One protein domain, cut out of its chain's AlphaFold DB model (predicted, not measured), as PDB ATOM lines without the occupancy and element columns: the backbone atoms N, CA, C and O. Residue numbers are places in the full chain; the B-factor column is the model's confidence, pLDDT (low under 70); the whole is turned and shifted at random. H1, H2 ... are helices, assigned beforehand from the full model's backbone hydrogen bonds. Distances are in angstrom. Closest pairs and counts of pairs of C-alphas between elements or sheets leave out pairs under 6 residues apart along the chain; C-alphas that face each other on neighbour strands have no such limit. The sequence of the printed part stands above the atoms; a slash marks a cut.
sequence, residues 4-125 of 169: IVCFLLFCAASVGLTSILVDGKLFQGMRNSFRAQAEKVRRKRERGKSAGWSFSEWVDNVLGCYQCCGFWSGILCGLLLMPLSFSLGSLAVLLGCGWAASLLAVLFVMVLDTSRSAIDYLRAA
ATOM      1  N   ILE A   4     162.630 141.546  98.614       88.50
ATOM      2  CA  ILE A   4     163.609 141.765  99.686       88.50
ATOM      3  C   ILE A   4     163.860 143.259  99.926       88.50
ATOM      4  O   ILE A   4     163.906 143.703 101.068       88.50
ATOM      5  N   VAL A   5     164.007 144.052  98.862       90.25
ATOM      6  CA  VAL A   5     164.257 145.497  98.986       90.25
ATOM      7  C   VAL A   5     163.031 146.191  99.574       90.25
ATOM      8  O   VAL A   5     163.179 147.007 100.478       90.25
ATOM      9  N   CYS A   6     161.824 145.828  99.130       87.62
ATOM     10  CA  CYS A   6     160.586 146.353  99.710       87.62
ATOM     11  C   CYS A   6     160.462 146.003 101.198       87.62
ATOM     12  O   CYS A   6     160.083 146.858 101.994       87.62
ATOM     13  N   PHE A   7     160.825 144.776 101.582       87.00
ATOM     14  CA  PHE A   7     160.809 144.338 102.976       87.00
ATOM     15  C   PHE A   7     161.822 145.104 103.842       87.00
ATOM     16  O   PHE A   7     161.476 145.578 104.920       87.00
ATOM     17  N   LEU A   8     163.052 145.304 103.361       91.19
ATOM     18  CA  LEU A   8     164.055 146.094 104.083       91.19
ATOM     19  C   LEU A   8     163.627 147.558 104.237       91.19
ATOM     20  O   LEU A   8     163.768 148.128 105.320       91.19
ATOM     21  N   LEU A   9     163.057 148.153 103.184       91.56
ATOM     22  CA  LEU A   9     162.497 149.504 103.240       91.56
ATOM     23  C   LEU A   9     161.316 149.583 104.211       91.56
ATOM     24  O   LEU A   9     161.220 150.553 104.953       91.56
ATOM     25  N   PHE A  10     160.461 148.558 104.266       92.25
ATOM     26  CA  PHE A  10     159.377 148.459 105.242       92.25
ATOM     27  C   PHE A  10     159.904 148.437 106.684       92.25
ATOM     28  O   PHE A  10     159.428 149.199 107.528       92.25
ATOM     29  N   CYS A  11     160.908 147.606 106.974       91.25
ATOM     30  CA  CYS A  11     161.526 147.543 108.298       91.25
ATOM     31  C   CYS A  11     162.165 148.883 108.683       91.25
ATOM     32  O   CYS A  11     161.921 149.391 109.775       91.25
ATOM     33  N   ALA A  12     162.932 149.494 107.777       92.88
ATOM     34  CA  ALA A  12     163.568 150.783 108.033       92.88
ATOM     35  C   ALA A  12     162.536 151.908 108.225       92.88
ATOM     36  O   ALA A  12     162.656 152.702 109.156       92.88
ATOM     37  N   ALA A  13     161.497 151.952 107.384       94.25
ATOM     38  CA  ALA A  13     160.442 152.955 107.461       94.25
ATOM     39  C   ALA A  13     159.603 152.812 108.737       94.25
ATOM     40  O   ALA A  13     159.340 153.814 109.393       94.25
ATOM     41  N   SER A  14     159.223 151.592 109.125       93.69
ATOM     42  CA  SER A  14     158.438 151.360 110.348       93.69
ATOM     43  C   SER A  14     159.218 151.729 111.612       93.69
ATOM     44  O   SER A  14     158.689 152.447 112.461       93.69
ATOM     45  N   VAL A  15     160.493 151.335 111.724       93.12
ATOM     46  CA  VAL A  15     161.353 151.725 112.859       93.12
ATOM     47  C   VAL A  15     161.593 153.230 112.882       93.12
ATOM     48  O   VAL A  15     161.416 153.859 113.926       93.12
ATOM     49  N   GLY A  16     161.948 153.825 111.739       92.19
ATOM     50  CA  GLY A  16     162.192 155.263 111.634       92.19
ATOM     51  C   GLY A  16     160.953 156.084 111.983       92.19
ATOM     52  O   GLY A  16     161.038 157.020 112.774       92.19
ATOM     53  N   LEU A  17     159.786 155.698 111.466       93.94
ATOM     54  CA  LEU A  17     158.522 156.360 111.770       93.94
ATOM     55  C   LEU A  17     158.151 156.205 113.249       93.94
ATOM     56  O   LEU A  17     157.761 157.186 113.873       93.94
ATOM     57  N   THR A  18     158.330 155.014 113.829       93.75
ATOM     58  CA  THR A  18     158.095 154.785 115.264       93.75
ATOM     59  C   THR A  18     158.996 155.677 116.115       93.75
ATOM     60  O   THR A  18     158.512 156.359 117.013       93.75
ATOM     61  N   SER A  19     160.293 155.744 115.805       92.69
ATOM     62  CA  SER A  19     161.242 156.596 116.531       92.69
ATOM     63  C   SER A  19     160.915 158.086 116.379       92.69
ATOM     64  O   SER A  19     160.971 158.828 117.354       92.69
ATOM     65  N   ILE A  20     160.493 158.538 115.195       93.12
ATOM     66  CA  ILE A  20     160.071 159.929 114.979       93.12
ATOM     67  C   ILE A  20     158.795 160.252 115.766       93.12
ATOM     68  O   ILE A  20     158.702 161.324 116.361       93.12
ATOM     69  N   LEU A  21     157.815 159.350 115.791       93.06
ATOM     70  CA  LEU A  21     156.559 159.567 116.511       93.06
ATOM     71  C   LEU A  21     156.761 159.565 118.031       93.06
ATOM     72  O   LEU A  21     156.163 160.392 118.724       93.06
ATOM     73  N   VAL A  22     157.610 158.668 118.542       91.81
ATOM     74  CA  VAL A  22     157.813 158.490 119.985       91.81
ATOM     75  C   VAL A  22     158.913 159.386 120.547       91.81
ATOM     76  O   VAL A  22     158.735 159.911 121.634       91.81
ATOM     77  N   ASP A  23     160.008 159.655 119.843       91.19
ATOM     78  CA  ASP A  23     161.125 160.462 120.374       91.19
ATOM     79  C   ASP A  23     161.363 161.763 119.603       91.19
ATOM     80  O   ASP A  23     162.114 162.633 120.051       91.19
ATOM     81  N   GLY A  24     160.693 161.963 118.467       90.81
ATOM     82  CA  GLY A  24     160.862 163.167 117.666       90.81
ATOM     83  C   GLY A  24     160.475 164.431 118.433       90.81
ATOM     84  O   GLY A  24     159.358 164.562 118.950       90.81
ATOM     85  N   LYS A  25     161.390 165.410 118.436       93.31
ATOM     86  CA  LYS A  25     161.146 166.769 118.951       93.31
ATOM     87  C   LYS A  25     159.976 167.450 118.234       93.31
ATOM     88  O   LYS A  25     159.222 168.182 118.862       93.31
ATOM     89  N   LEU A  26     159.776 167.140 116.947       90.88
ATOM     90  CA  LEU A  26     158.660 167.647 116.134       90.88
ATOM     91  C   LEU A  26     157.294 167.352 116.762       90.88
ATOM     92  O   LEU A  26     156.416 168.208 116.770       90.88
ATOM     93  N   PHE A  27     157.124 166.158 117.332       90.75
ATOM     94  CA  PHE A  27     155.864 165.736 117.938       90.75
ATOM     95  C   PHE A  27     155.826 165.954 119.452       90.75
ATOM     96  O   PHE A  27     154.855 165.565 120.095       90.75
ATOM     97  N   GLN A  28     156.848 166.571 120.051       92.12
ATOM     98  CA  GLN A  28     156.897 166.786 121.497       92.12
ATOM     99  C   GLN A  28     155.777 167.723 121.968       92.12
ATOM    100  O   GLN A  28     155.058 167.386 122.905       92.12
ATOM    101  N   GLY A  29     155.558 168.847 121.274       93.25
ATOM    102  CA  GLY A  29     154.459 169.768 121.593       93.25
ATOM    103  C   GLY A  29     153.088 169.098 121.469       93.25
ATOM    104  O   GLY A  29     152.262 169.187 122.371       93.25
ATOM    105  N   MET A  30     152.879 168.337 120.391       91.69
ATOM    106  CA  MET A  30     151.635 167.600 120.162       91.69
ATOM    107  C   MET A  30     151.380 166.535 121.243       91.69
ATOM    108  O   MET A  30     150.266 166.435 121.754       91.69
ATOM    109  N   ARG A  31     152.407 165.771 121.636       90.12
ATOM    110  CA  ARG A  31     152.313 164.782 122.722       90.12
ATOM    111  C   ARG A  31     151.998 165.433 124.060       90.12
ATOM    112  O   ARG A  31     151.130 164.941 124.770       90.12
ATOM    113  N   ASN A  32     152.633 166.560 124.376       92.94
ATOM    114  CA  ASN A  32     152.340 167.305 125.598       92.94
ATOM    115  C   ASN A  32     150.880 167.785 125.623       92.94
ATOM    116  O   ASN A  32     150.209 167.643 126.645       92.94
ATOM    117  N   SER A  33     150.356 168.267 124.492       93.75
ATOM    118  CA  SER A  33     148.948 168.664 124.363       93.75
ATOM    119  C   SER A  33     147.985 167.492 124.553       93.75
ATOM    120  O   SER A  33     147.018 167.614 125.306       93.75
ATOM    121  N   PHE A  34     148.248 166.342 123.921       91.62
ATOM    122  CA  PHE A  34     147.415 165.149 124.097       91.62
ATOM    123  C   PHE A  34     147.474 164.611 125.521       91.62
ATOM    124  O   PHE A  34     146.428 164.292 126.082       91.62
ATOM    125  N   ARG A  35     148.654 164.598 126.142       91.50
ATOM    126  CA  ARG A  35     148.832 164.186 127.534       91.50
ATOM    127  C   ARG A  35     148.078 165.104 128.495       91.50
ATOM    128  O   ARG A  35     147.373 164.621 129.378       91.50
ATOM    129  N   ALA A  36     148.138 166.420 128.283       92.94
ATOM    130  CA  ALA A  36     147.378 167.387 129.074       92.94
ATOM    131  C   ALA A  36     145.856 167.208 128.902       92.94
ATOM    132  O   ALA A  36     145.101 167.290 129.873       92.94
ATOM    133  N   GLN A  37     145.382 166.935 127.681       91.81
ATOM    134  CA  GLN A  37     143.970 166.632 127.430       91.81
ATOM    135  C   GLN A  37     143.538 165.307 128.068       91.81
ATOM    136  O   GLN A  37     142.490 165.264 128.717       91.81
ATOM    137  N   ALA A  38     144.347 164.255 127.942       90.00
ATOM    138  CA  ALA A  38     144.101 162.955 128.551       90.00
ATOM    139  C   ALA A  38     144.027 163.070 130.082       90.00
ATOM    140  O   ALA A  38     143.117 162.520 130.700       90.00
ATOM    141  N   GLU A  39     144.896 163.870 130.704       91.44
ATOM    142  CA  GLU A  39     144.851 164.116 132.147       91.44
ATOM    143  C   GLU A  39     143.578 164.866 132.573       91.44
ATOM    144  O   GLU A  39     142.928 164.489 133.553       91.44
ATOM    145  N   LYS A  40     143.147 165.880 131.805       91.31
ATOM    146  CA  LYS A  40     141.867 166.573 132.042       91.31
ATOM    147  C   LYS A  40     140.681 165.608 131.967       91.31
ATOM    148  O   LYS A  40     139.771 165.688 132.795       91.31
ATOM    149  N   VAL A  41     140.679 164.696 130.994       89.00
ATOM    150  CA  VAL A  41     139.633 163.673 130.841       89.00
ATOM    151  C   VAL A  41     139.656 162.694 132.014       89.00
ATOM    152  O   VAL A  41     138.604 162.435 132.603       89.00
ATOM    153  N   ARG A  42     140.839 162.231 132.428       87.62
ATOM    154  CA  ARG A  42     141.010 161.325 133.569       87.62
ATOM    155  C   ARG A  42     140.478 161.937 134.868       87.62
ATOM    156  O   ARG A  42     139.683 161.300 135.558       87.62
ATOM    157  N   ARG A  43     140.772 163.218 135.130       91.44
ATOM    158  CA  ARG A  43     140.209 163.969 136.272       91.44
ATOM    159  C   ARG A  43     138.683 164.111 136.197       91.44
ATOM    160  O   ARG A  43     138.001 164.045 137.218       91.44
ATOM    161  N   LYS A  44     138.105 164.291 135.000       90.19
ATOM    162  CA  LYS A  44     136.636 164.311 134.820       90.19
ATOM    163  C   LYS A  44     136.001 162.942 135.089       90.19
ATOM    164  O   LYS A  44     134.885 162.891 135.609       90.19
ATOM    165  N   ARG A  45     136.703 161.853 134.764       86.94
ATOM    166  CA  ARG A  45     136.258 160.473 135.008       86.94
ATOM    167  C   ARG A  45     136.246 160.129 136.496       86.94
ATOM    168  O   ARG A  45     135.268 159.556 136.963       86.94
ATOM    169  N   GLU A  46     137.258 160.557 137.248       90.75
ATOM    170  CA  GLU A  46     137.304 160.410 138.715       90.75
ATOM    171  C   GLU A  46     136.150 161.144 139.418       90.75
ATOM    172  O   GLU A  46     135.656 160.694 140.445       90.75
ATOM    173  N   ARG A  47     135.642 162.228 138.820       93.31
ATOM    174  CA  ARG A  47     134.445 162.948 139.291       93.31
ATOM    175  C   ARG A  47     133.117 162.282 138.897       93.31
ATOM    176  O   ARG A  47     132.064 162.876 139.110       93.31
ATOM    177  N   GLY A  48     133.145 161.104 138.270       90.94
ATOM    178  CA  GLY A  48     131.950 160.352 137.868       90.94
ATOM    179  C   GLY A  48     131.138 160.981 136.728       90.94
ATOM    180  O   GLY A  48     130.015 160.556 136.479       90.94
ATOM    181  N   LYS A  49     131.673 161.992 136.025       80.75
ATOM    182  CA  LYS A  49     130.920 162.776 135.026       80.75
ATOM    183  C   LYS A  49     131.002 162.246 133.587       80.75
ATOM    184  O   LYS A  49     130.388 162.835 132.705       80.75
ATOM    185  N   SER A  50     131.739 161.167 133.311       79.00
ATOM    186  CA  SER A  50     131.792 160.585 131.960       79.00
ATOM    187  C   SER A  50     132.130 159.093 131.969       79.00
ATOM    188  O   SER A  50     133.093 158.673 132.608       79.00
ATOM    189  N   ALA A  51     131.357 158.318 131.205       73.31
ATOM    190  CA  ALA A  51     131.590 156.905 130.894       73.31
ATOM    191  C   ALA A  51     132.011 156.692 129.421       73.31
ATOM    192  O   ALA A  51     131.863 155.597 128.883       73.31
ATOM    193  N   GLY A  52     132.492 157.742 128.746       76.56
ATOM    194  CA  GLY A  52     132.896 157.680 127.340       76.56
ATOM    195  C   GLY A  52     134.369 157.311 127.143       76.56
ATOM    196  O   GLY A  52     135.229 157.713 127.925       76.56
ATOM    197  N   TRP A  53     134.661 156.583 126.062       77.19
ATOM    198  CA  TRP A  53     136.023 156.406 125.550       77.19
ATOM    199  C   TRP A  53     136.509 157.721 124.931       77.19
ATOM    200  O   TRP A  53     135.829 158.287 124.074       77.19
ATOM    201  N   SER A  54     137.661 158.226 125.372       83.06
ATOM    202  CA  SER A  54     138.234 159.465 124.844       83.06
ATOM    203  C   SER A  54     139.362 159.156 123.873       83.06
ATOM    204  O   SER A  54     140.349 158.520 124.236       83.06
ATOM    205  N   PHE A  55     139.242 159.663 122.646       88.69
ATOM    206  CA  PHE A  55     140.269 159.526 121.613       88.69
ATOM    207  C   PHE A  55     141.647 160.015 122.094       88.69
ATOM    208  O   PHE A  55     142.657 159.384 121.800       88.69
ATOM    209  N   SER A  56     141.688 161.080 122.904       85.56
ATOM    210  CA  SER A  56     142.940 161.606 123.475       85.56
ATOM    211  C   SER A  56     143.677 160.600 124.369       85.56
ATOM    212  O   SER A  56     144.896 160.505 124.276       85.56
ATOM    213  N   GLU A  57     142.962 159.794 125.166       87.19
ATOM    214  CA  GLU A  57     143.579 158.744 125.991       87.19
ATOM    215  C   GLU A  57     144.144 157.619 125.120       87.19
ATOM    216  O   GLU A  57     145.199 157.062 125.413       87.19
ATOM    217  N   TRP A  58     143.454 157.267 124.034       90.69
ATOM    218  CA  TRP A  58     143.954 156.254 123.111       90.69
ATOM    219  C   TRP A  58     145.213 156.726 122.380       90.69
ATOM    220  O   TRP A  58     146.189 155.981 122.335       90.69
ATOM    221  N   VAL A  59     145.224 157.962 121.869       91.25
ATOM    222  CA  VAL A  59     146.404 158.542 121.209       91.25
ATOM    223  C   VAL A  59     147.585 158.628 122.174       91.25
ATOM    224  O   VAL A  59     148.688 158.241 121.797       91.25
ATOM    225  N   ASP A  60     147.364 159.071 123.413       90.94
ATOM    226  CA  ASP A  60     148.410 159.130 124.441       90.94
ATOM    227  C   ASP A  60     148.998 157.738 124.728       90.94
ATOM    228  O   ASP A  60     150.212 157.562 124.704       90.94
ATOM    229  N   ASN A  61     148.156 156.709 124.867       89.56
ATOM    230  CA  ASN A  61     148.618 155.328 125.051       89.56
ATOM    231  C   ASN A  61     149.375 154.778 123.829       89.56
ATOM    232  O   ASN A  61     150.351 154.041 123.983       89.56
ATOM    233  N   VAL A  62     148.933 155.109 122.612       92.69
ATOM    234  CA  VAL A  62     149.603 154.673 121.380       92.69
ATOM    235  C   VAL A  62     150.957 155.358 121.219       92.69
ATOM    236  O   VAL A  62     151.928 154.681 120.897       92.69
ATOM    237  N   LEU A  63     151.041 156.668 121.465       91.31
ATOM    238  CA  LEU A  63     152.285 157.439 121.356       91.31
ATOM    239  C   LEU A  63     153.232 157.220 122.544       91.31
ATOM    240  O   LEU A  63     154.436 157.402 122.398       91.31
ATOM    241  N   GLY A  64     152.707 156.821 123.702       88.44
ATOM    242  CA  GLY A  64     153.494 156.500 124.892       88.44
ATOM    243  C   GLY A  64     154.117 155.103 124.867       88.44
ATOM    244  O   GLY A  64     155.030 154.829 125.641       88.44
ATOM    245  N   CYS A  65     153.655 154.214 123.981       91.56
ATOM    246  CA  CYS A  65     154.135 152.840 123.892       91.56
ATOM    247  C   CYS A  65     154.793 152.560 122.538       91.56
ATOM    248  O   CYS A  65     154.127 152.516 121.503       91.56
ATOM    249  N   TYR A  66     156.095 152.261 122.557       92.12
ATOM    250  CA  TYR A  66     156.866 151.872 121.371       92.12
ATOM    251  C   TYR A  66     156.255 150.684 120.611       92.12
ATOM    252  O   TYR A  66     156.238 150.689 119.384       92.12
ATOM    253  N   GLN A  67     155.704 149.693 121.319       92.12
ATOM    254  CA  GLN A  67     155.055 148.526 120.706       92.12
ATOM    255  C   GLN A  67     153.756 148.902 119.988       92.12
ATOM    256  O   GLN A  67     153.529 148.482 118.855       92.12
ATOM    257  N   CYS A  68     152.908 149.715 120.628       93.25
ATOM    258  CA  CYS A  68     151.654 150.180 120.039       93.25
ATOM    259  C   CYS A  68     151.929 151.075 118.830       93.25
ATOM    260  O   CYS A  68     151.348 150.873 117.766       93.25
ATOM    261  N   CYS A  69     152.844 152.035 118.973       94.94
ATOM    262  CA  CYS A  69     153.257 152.906 117.882       94.94
ATOM    263  C   CYS A  69     153.885 152.104 116.730       94.94
ATOM    264  O   CYS A  69     153.532 152.322 115.572       94.94
ATOM    265  N   GLY A  70     154.730 151.114 117.037       93.94
ATOM    266  CA  GLY A  70     155.298 150.167 116.074       93.94
ATOM    267  C   GLY A  70     154.233 149.367 115.328       93.94
ATOM    268  O   GLY A  70     154.276 149.260 114.107       93.94
ATOM    269  N   PHE A  71     153.221 148.869 116.037       95.81
ATOM    270  CA  PHE A  71     152.101 148.154 115.429       95.81
ATOM    271  C   PHE A  71     151.327 149.023 114.431       95.81
ATOM    272  O   PHE A  71     151.136 148.631 113.277       95.81
ATOM    273  N   TRP A  72     150.911 150.222 114.849       95.50
ATOM    274  CA  TRP A  72     150.127 151.122 114.001       95.50
ATOM    275  C   TRP A  72     150.938 151.692 112.838       95.50
ATOM    276  O   TRP A  72     150.430 151.762 111.718       95.50
ATOM    277  N   SER A  73     152.204 152.048 113.067       95.19
ATOM    278  CA  SER A  73     153.106 152.487 111.999       95.19
ATOM    279  C   SER A  73     153.391 151.360 111.004       95.19
ATOM    280  O   SER A  73     153.409 151.611 109.805       95.19
ATOM    281  N   GLY A  74     153.512 150.109 111.459       94.88
ATOM    282  CA  GLY A  74     153.638 148.930 110.603       94.88
ATOM    283  C   GLY A  74     152.413 148.689 109.725       94.88
ATOM    284  O   GLY A  74     152.561 148.439 108.529       94.88
ATOM    285  N   ILE A  75     151.199 148.826 110.271       94.81
ATOM    286  CA  ILE A  75     149.965 148.773 109.468       94.81
ATOM    287  C   ILE A  75     149.956 149.901 108.435       94.81
ATOM    288  O   ILE A  75     149.670 149.652 107.265       94.81
ATOM    289  N   LEU A  76     150.299 151.126 108.845       94.31
ATOM    290  CA  LEU A  76     150.327 152.287 107.957       94.31
ATOM    291  C   LEU A  76     151.347 152.109 106.821       94.31
ATOM    292  O   LEU A  76     151.013 152.312 105.657       94.31
ATOM    293  N   CYS A  77     152.568 151.672 107.133       94.00
ATOM    294  CA  CYS A  77     153.597 151.372 106.139       94.00
ATOM    295  C   CYS A  77     153.183 150.211 105.224       94.00
ATOM    296  O   CYS A  77     153.401 150.282 104.017       94.00
ATOM    297  N   GLY A  78     152.554 149.166 105.769       90.75
ATOM    298  CA  GLY A  78     152.032 148.047 104.984       90.75
ATOM    299  C   GLY A  78     150.944 148.492 104.005       90.75
ATOM    300  O   GLY A  78     150.943 148.062 102.855       90.75
ATOM    301  N   LEU A  79     150.071 149.410 104.432       91.69
ATOM    302  CA  LEU A  79     149.024 149.996 103.595       91.69
ATOM    303  C   LEU A  79     149.602 150.877 102.478       91.69
ATOM    304  O   LEU A  79     149.070 150.876 101.375       91.69
ATOM    305  N   LEU A  80     150.687 151.605 102.750       89.81
ATOM    306  CA  LEU A  80     151.369 152.436 101.752       89.81
ATOM    307  C   LEU A  80     152.134 151.610 100.709       89.81
ATOM    308  O   LEU A  80     152.242 152.030  99.559       89.81
ATOM    309  N   LEU A  81     152.687 150.461 101.105       86.56
ATOM    310  CA  LEU A  81     153.486 149.609 100.219       86.56
ATOM    311  C   LEU A  81     152.649 148.606  99.423       86.56
ATOM    312  O   LEU A  81     153.065 148.207  98.333       86.56
ATOM    313  N   MET A  82     151.497 148.177  99.942       83.75
ATOM    314  CA  MET A  82     150.619 147.276  99.205       83.75
ATOM    315  C   MET A  82     149.728 148.060  98.235       83.75
ATOM    316  O   MET A  82     149.009 148.967  98.659       83.75
ATOM    317  N   PRO A  83     149.708 147.707  96.935       78.19
ATOM    318  CA  PRO A  83     148.716 148.256  96.024       78.19
ATOM    319  C   PRO A  83     147.319 147.914  96.560       78.19
ATOM    320  O   PRO A  83     147.088 146.784  96.989       78.19
ATOM    321  N   LEU A  84     146.412 148.896  96.540       71.94
ATOM    322  CA  LEU A  84     145.067 148.937  97.151       71.94
ATOM    323  C   LEU A  84     144.052 147.876  96.658       71.94
ATOM    324  O   LEU A  84     142.841 148.079  96.716       71.94
ATOM    325  N   SER A  85     144.516 146.721  96.198       76.75
ATOM    326  CA  SER A  85     143.703 145.540  95.939       76.75
ATOM    327  C   SER A  85     143.211 144.966  97.272       76.75
ATOM    328  O   SER A  85     143.833 144.086  97.869       76.75
ATOM    329  N   PHE A  86     142.097 145.505  97.771       75.50
ATOM    330  CA  PHE A  86     141.423 145.046  98.984       75.50
ATOM    331  C   PHE A  86     140.879 143.621  98.777       75.50
ATOM    332  O   PHE A  86     139.802 143.414  98.226       75.50
ATOM    333  N   SER A  87     141.648 142.623  99.208       85.00
ATOM    334  CA  SER A  87     141.255 141.214  99.290       85.00
ATOM    335  C   SER A  87     141.259 140.802 100.761       85.00
ATOM    336  O   SER A  87     142.044 141.330 101.539       85.00
ATOM    337  N   LEU A  88     140.439 139.830 101.179       79.44
ATOM    338  CA  LEU A  88     140.496 139.319 102.561       79.44
ATOM    339  C   LEU A  88     141.920 138.880 102.963       79.44
ATOM    340  O   LEU A  88     142.317 139.046 104.115       79.44
ATOM    341  N   GLY A  89     142.704 138.372 102.006       85.00
ATOM    342  CA  GLY A  89     144.100 137.998 102.233       85.00
ATOM    343  C   GLY A  89     145.009 139.184 102.571       85.00
ATOM    344  O   GLY A  89     145.940 139.025 103.358       85.00
ATOM    345  N   SER A  90     144.728 140.388 102.055       86.06
ATOM    346  CA  SER A  90     145.555 141.566 102.338       86.06
ATOM    347  C   SER A  90     145.376 142.073 103.770       86.06
ATOM    348  O   SER A  90     146.330 142.598 104.340       86.06
ATOM    349  N   LEU A  91     144.223 141.833 104.409       89.12
ATOM    350  CA  LEU A  91     144.018 142.181 105.820       89.12
ATOM    351  C   LEU A  91     144.914 141.353 106.754       89.12
ATOM    352  O   LEU A  91     145.512 141.902 107.678       89.12
ATOM    353  N   ALA A  92     145.040 140.047 106.501       91.75
ATOM    354  CA  ALA A  92     145.921 139.179 107.282       91.75
ATOM    355  C   ALA A  92     147.393 139.599 107.138       91.75
ATOM    356  O   ALA A  92     148.121 139.639 108.128       91.75
ATOM    357  N   VAL A  93     147.808 139.978 105.923       89.44
ATOM    358  CA  VAL A  93     149.155 140.507 105.665       89.44
ATOM    359  C   VAL A  93     149.368 141.846 106.378       89.44
ATOM    360  O   VAL A  93     150.393 142.012 107.029       89.44
ATOM    361  N   LEU A  94     148.400 142.772 106.340       91.25
ATOM    362  CA  LEU A  94     148.477 144.054 107.059       91.25
ATOM    363  C   LEU A  94     148.627 143.864 108.569       91.25
ATOM    364  O   LEU A  94     149.476 144.502 109.191       91.25
ATOM    365  N   LEU A  95     147.830 142.970 109.159       93.62
ATOM    366  CA  LEU A  95     147.972 142.620 110.569       93.62
ATOM    367  C   LEU A  95     149.356 142.018 110.826       93.62
ATOM    368  O   LEU A  95     150.041 142.465 111.742       93.62
ATOM    369  N   GLY A  96     149.813 141.088 109.985       92.56
ATOM    370  CA  GLY A  96     151.161 140.521 110.062       92.56
ATOM    371  C   GLY A  96     152.263 141.586 110.046       92.56
ATOM    372  O   GLY A  96     153.168 141.538 110.877       92.56
ATOM    373  N   CYS A  97     152.152 142.595 109.176       91.69
ATOM    374  CA  CYS A  97     153.052 143.749 109.133       91.69
ATOM    375  C   CYS A  97     153.040 144.541 110.446       91.69
ATOM    376  O   CYS A  97     154.105 144.896 110.947       91.69
ATOM    377  N   GLY A  98     151.863 144.780 111.032       93.31
ATOM    378  CA  GLY A  98     151.746 145.427 112.340       93.31
ATOM    379  C   GLY A  98     152.437 144.630 113.450       93.31
ATOM    380  O   GLY A  98     153.238 145.175 114.206       93.31
ATOM    381  N   TRP A  99     152.187 143.322 113.533       95.12
ATOM    382  CA  TRP A  99     152.832 142.452 114.524       95.12
ATOM    383  C   TRP A  99     154.354 142.398 114.342       95.12
ATOM    384  O   TRP A  99     155.093 142.528 115.319       95.12
ATOM    385  N   ALA A 100     154.830 142.270 113.102       92.94
ATOM    386  CA  ALA A 100     156.254 142.273 112.787       92.94
ATOM    387  C   ALA A 100     156.924 143.601 113.177       92.94
ATOM    388  O   ALA A 100     157.986 143.591 113.795       92.94
ATOM    389  N   ALA A 101     156.290 144.738 112.878       93.75
ATOM    390  CA  ALA A 101     156.796 146.056 113.256       93.75
ATOM    391  C   ALA A 101     156.788 146.275 114.779       93.75
ATOM    392  O   ALA A 101     157.727 146.856 115.315       93.75
ATOM    393  N   SER A 102     155.785 145.753 115.495       94.50
ATOM    394  CA  SER A 102     155.753 145.772 116.964       94.50
ATOM    395  C   SER A 102     156.926 144.994 117.571       94.50
ATOM    396  O   SER A 102     157.651 145.529 118.409       94.50
ATOM    397  N   LEU A 103     157.185 143.768 117.094       94.00
ATOM    398  CA  LEU A 103     158.351 142.980 117.518       94.00
ATOM    399  C   LEU A 103     159.666 143.702 117.210       94.00
ATOM    400  O   LEU A 103     160.570 143.732 118.043       94.00
ATOM    401  N   LEU A 104     159.759 144.319 116.032       92.50
ATOM    402  CA  LEU A 104     160.938 145.071 115.623       92.50
ATOM    403  C   LEU A 104     161.171 146.302 116.511       92.50
ATOM    404  O   LEU A 104     162.312 146.571 116.878       92.50
ATOM    405  N   ALA A 105     160.109 147.001 116.923       91.56
ATOM    406  CA  ALA A 105     160.193 148.115 117.864       91.56
ATOM    407  C   ALA A 105     160.711 147.667 119.243       91.56
ATOM    408  O   ALA A 105     161.541 148.355 119.833       91.56
ATOM    409  N   VAL A 106     160.297 146.492 119.739       92.00
ATOM    410  CA  VAL A 106     160.844 145.923 120.987       92.00
ATOM    411  C   VAL A 106     162.327 145.625 120.853       92.00
ATOM    412  O   VAL A 106     163.110 146.017 121.715       92.00
ATOM    413  N   LEU A 107     162.719 144.945 119.774       92.69
ATOM    414  CA  LEU A 107     164.122 144.618 119.535       92.69
ATOM    415  C   LEU A 107     164.967 145.888 119.440       92.69
ATOM    416  O   LEU A 107     166.046 145.945 120.022       92.69
ATOM    417  N   PHE A 108     164.455 146.923 118.775       91.62
ATOM    418  CA  PHE A 108     165.115 148.218 118.684       91.62
ATOM    419  C   PHE A 108     165.334 148.862 120.061       91.62
ATOM    420  O   PHE A 108     166.459 149.248 120.370       91.62
ATOM    421  N   VAL A 109     164.307 148.917 120.917       91.00
ATOM    422  CA  VAL A 109     164.436 149.460 122.282       91.00
ATOM    423  C   VAL A 109     165.438 148.650 123.110       91.00
ATOM    424  O   VAL A 109     166.320 149.228 123.737       91.00
ATOM    425  N   MET A 110     165.384 147.317 123.042       93.38
ATOM    426  CA  MET A 110     166.328 146.444 123.754       93.38
ATOM    427  C   MET A 110     167.777 146.672 123.302       93.38
ATOM    428  O   MET A 110     168.690 146.697 124.129       93.38
ATOM    429  N   VAL A 111     168.003 146.865 121.997       94.50
ATOM    430  CA  VAL A 111     169.324 147.202 121.446       94.50
ATOM    431  C   VAL A 111     169.785 148.570 121.947       94.50
ATOM    432  O   VAL A 111     170.937 148.702 122.363       94.50
ATOM    433  N   LEU A 112     168.901 149.571 121.966       90.56
ATOM    434  CA  LEU A 112     169.218 150.898 122.494       90.56
ATOM    435  C   LEU A 112     169.602 150.847 123.974       90.56
ATOM    436  O   LEU A 112     170.654 151.372 124.341       90.56
ATOM    437  N   ASP A 113     168.819 150.176 124.812       93.06
ATOM    438  CA  ASP A 113     169.094 150.086 126.248       93.06
ATOM    439  C   ASP A 113     170.369 149.289 126.542       93.06
ATOM    440  O   ASP A 113     171.181 149.679 127.388       93.06
ATOM    441  N   THR A 114     170.614 148.224 125.773       96.12
ATOM    442  CA  THR A 114     171.864 147.459 125.855       96.12
ATOM    443  C   THR A 114     173.060 148.323 125.458       96.12
ATOM    444  O   THR A 114     174.085 148.313 126.138       96.12
ATOM    445  N   SER A 115     172.934 149.119 124.390       95.19
ATOM    446  CA  SER A 115     174.008 150.005 123.930       95.19
ATOM    447  C   SER A 115     174.331 151.103 124.948       95.19
ATOM    448  O   SER A 115     175.504 151.366 125.206       95.19
ATOM    449  N   ARG A 116     173.311 151.686 125.594       94.88
ATOM    450  CA  ARG A 116     173.483 152.673 126.670       94.88
ATOM    451  C   ARG A 116     174.218 152.065 127.859       94.88
ATOM    452  O   ARG A 116     175.237 152.600 128.282       94.88
ATOM    453  N   SER A 117     173.774 150.890 128.302       95.88
ATOM    454  CA  SER A 117     174.407 150.157 129.403       95.88
ATOM    455  C   SER A 117     175.876 149.825 129.107       95.88
ATOM    456  O   SER A 117     176.734 149.952 129.979       95.88
ATOM    457  N   ALA A 118     176.192 149.443 127.866       96.75
ATOM    458  CA  ALA A 118     177.565 149.173 127.445       96.75
ATOM    459  C   ALA A 118     178.441 150.438 127.444       96.75
ATOM    460  O   ALA A 118     179.592 150.386 127.876       96.75
ATOM    461  N   ILE A 119     177.909 151.580 126.997       95.75
ATOM    462  CA  ILE A 119     178.620 152.867 127.029       95.75
ATOM    463  C   ILE A 119     178.911 153.286 128.471       95.75
ATOM    464  O   ILE A 119     180.025 153.716 128.765       95.75
ATOM    465  N   ASP A 120     177.944 153.140 129.373       95.12
ATOM    466  CA  ASP A 120     178.128 153.493 130.780       95.12
ATOM    467  C   ASP A 120     179.156 152.581 131.457       95.12
ATOM    468  O   ASP A 120     180.007 153.057 132.210       95.12
ATOM    469  N   TYR A 121     179.171 151.291 131.104       95.81
ATOM    470  CA  TYR A 121     180.216 150.369 131.543       95.81
ATOM    471  C   TYR A 121     181.605 150.786 131.039       95.81
ATOM    472  O   TYR A 121     182.558 150.834 131.815       95.81
ATOM    473  N   LEU A 122     181.731 151.144 129.756       95.38
ATOM    474  CA  LEU A 122     182.996 151.618 129.184       95.38
ATOM    475  C   LEU A 122     183.466 152.929 129.826       95.38
ATOM    476  O   LEU A 122     184.660 153.095 130.075       95.38
ATOM    477  N   ARG A 123     182.544 153.845 130.137       93.62
ATOM    478  CA  ARG A 123     182.853 155.088 130.857       93.62
ATOM    479  C   ARG A 123     183.343 154.823 132.275       93.62
ATOM    480  O   ARG A 123     184.292 155.470 132.695       93.62
ATOM    481  N   ALA A 124     182.739 153.872 132.987       94.50
ATOM    482  CA  ALA A 124     183.169 153.494 134.332       94.50
ATOM    483  C   ALA A 124     184.525 152.766 134.336       94.50
ATOM    484  O   ALA A 124     185.311 152.926 135.266       94.50
ATOM    485  N   ALA A 125     184.805 151.973 133.298       95.12
ATOM    486  CA  ALA A 125     186.056 151.234 133.160       95.12
ATOM    487  C   ALA A 125     187.231 152.102 132.679       95.12
ATOM    488  O   ALA A 125     188.384 151.752 132.923       95.12
TER     489      ALA A 125
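What this domain is: This is residues 4 to 125 of the 169 residues of an uncharacterized protein of Planctomycetaceae bacterium (UniProt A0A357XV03). Three helices, H1, H4 and H5, cross one another at the core, and residues 110 to 125 of the very long H5 stick out as an arm. Off the end of H1, H2 leads away with the short H3 packed across it. The 122 printed residues, all helix by class, hold five named helices, H1 to H5 in chain order, and no named strand. The whole is loose, with a radius of gyration of the C-alphas of 18.0 A, and flat, spanning 57 by 53 by 22 A.

How they stand to each other: Start at H1, residues 4 to 23, the hub. H4, residues 66 to 81, touches it at a steep tilt of 43 degrees, opposite ways; the closest C-alphas, Ser 14 and Gly 74, are 5.4 A apart. H5, residues 88 to 125, touches H4 at a steep tilt of 47 degrees, with C-alphas 71 and 98 closest at 4.1 A, and touches H1 with residues 101 to 108 alone, C-alphas 14 and 101 closest at 6.3 A. H2, residues 25 to 46, touches H1 only at the corner, and only just, with 3 pairs of C-alphas within 8 A, Leu 21 and Phe 27 closest at 6.4 A. H3, residues 55 to 64, touches H2 at a steep tilt of 51 degrees, with C-alphas 38 and 57 closest at 5.0 A. H2 is apart from H4 and H5. In H1, H3 and H4 every O i to N i+4 pair is within hydrogen-bond range; in H2 16 of 18 are, in H5 33 of 34.

Where its parts are: Find C-alpha 4 at (163.609, 141.765, 99.686); H1 runs 28.0 A from there. H2 covers 31.6 A and H4 21.5 A. H5 runs 56.2 A to C-alpha 125 at (186.056, 151.234, 133.160).

The domain as a whole: The printed part has no cut and no long link, and no printed residue is under 70 in pLDDT.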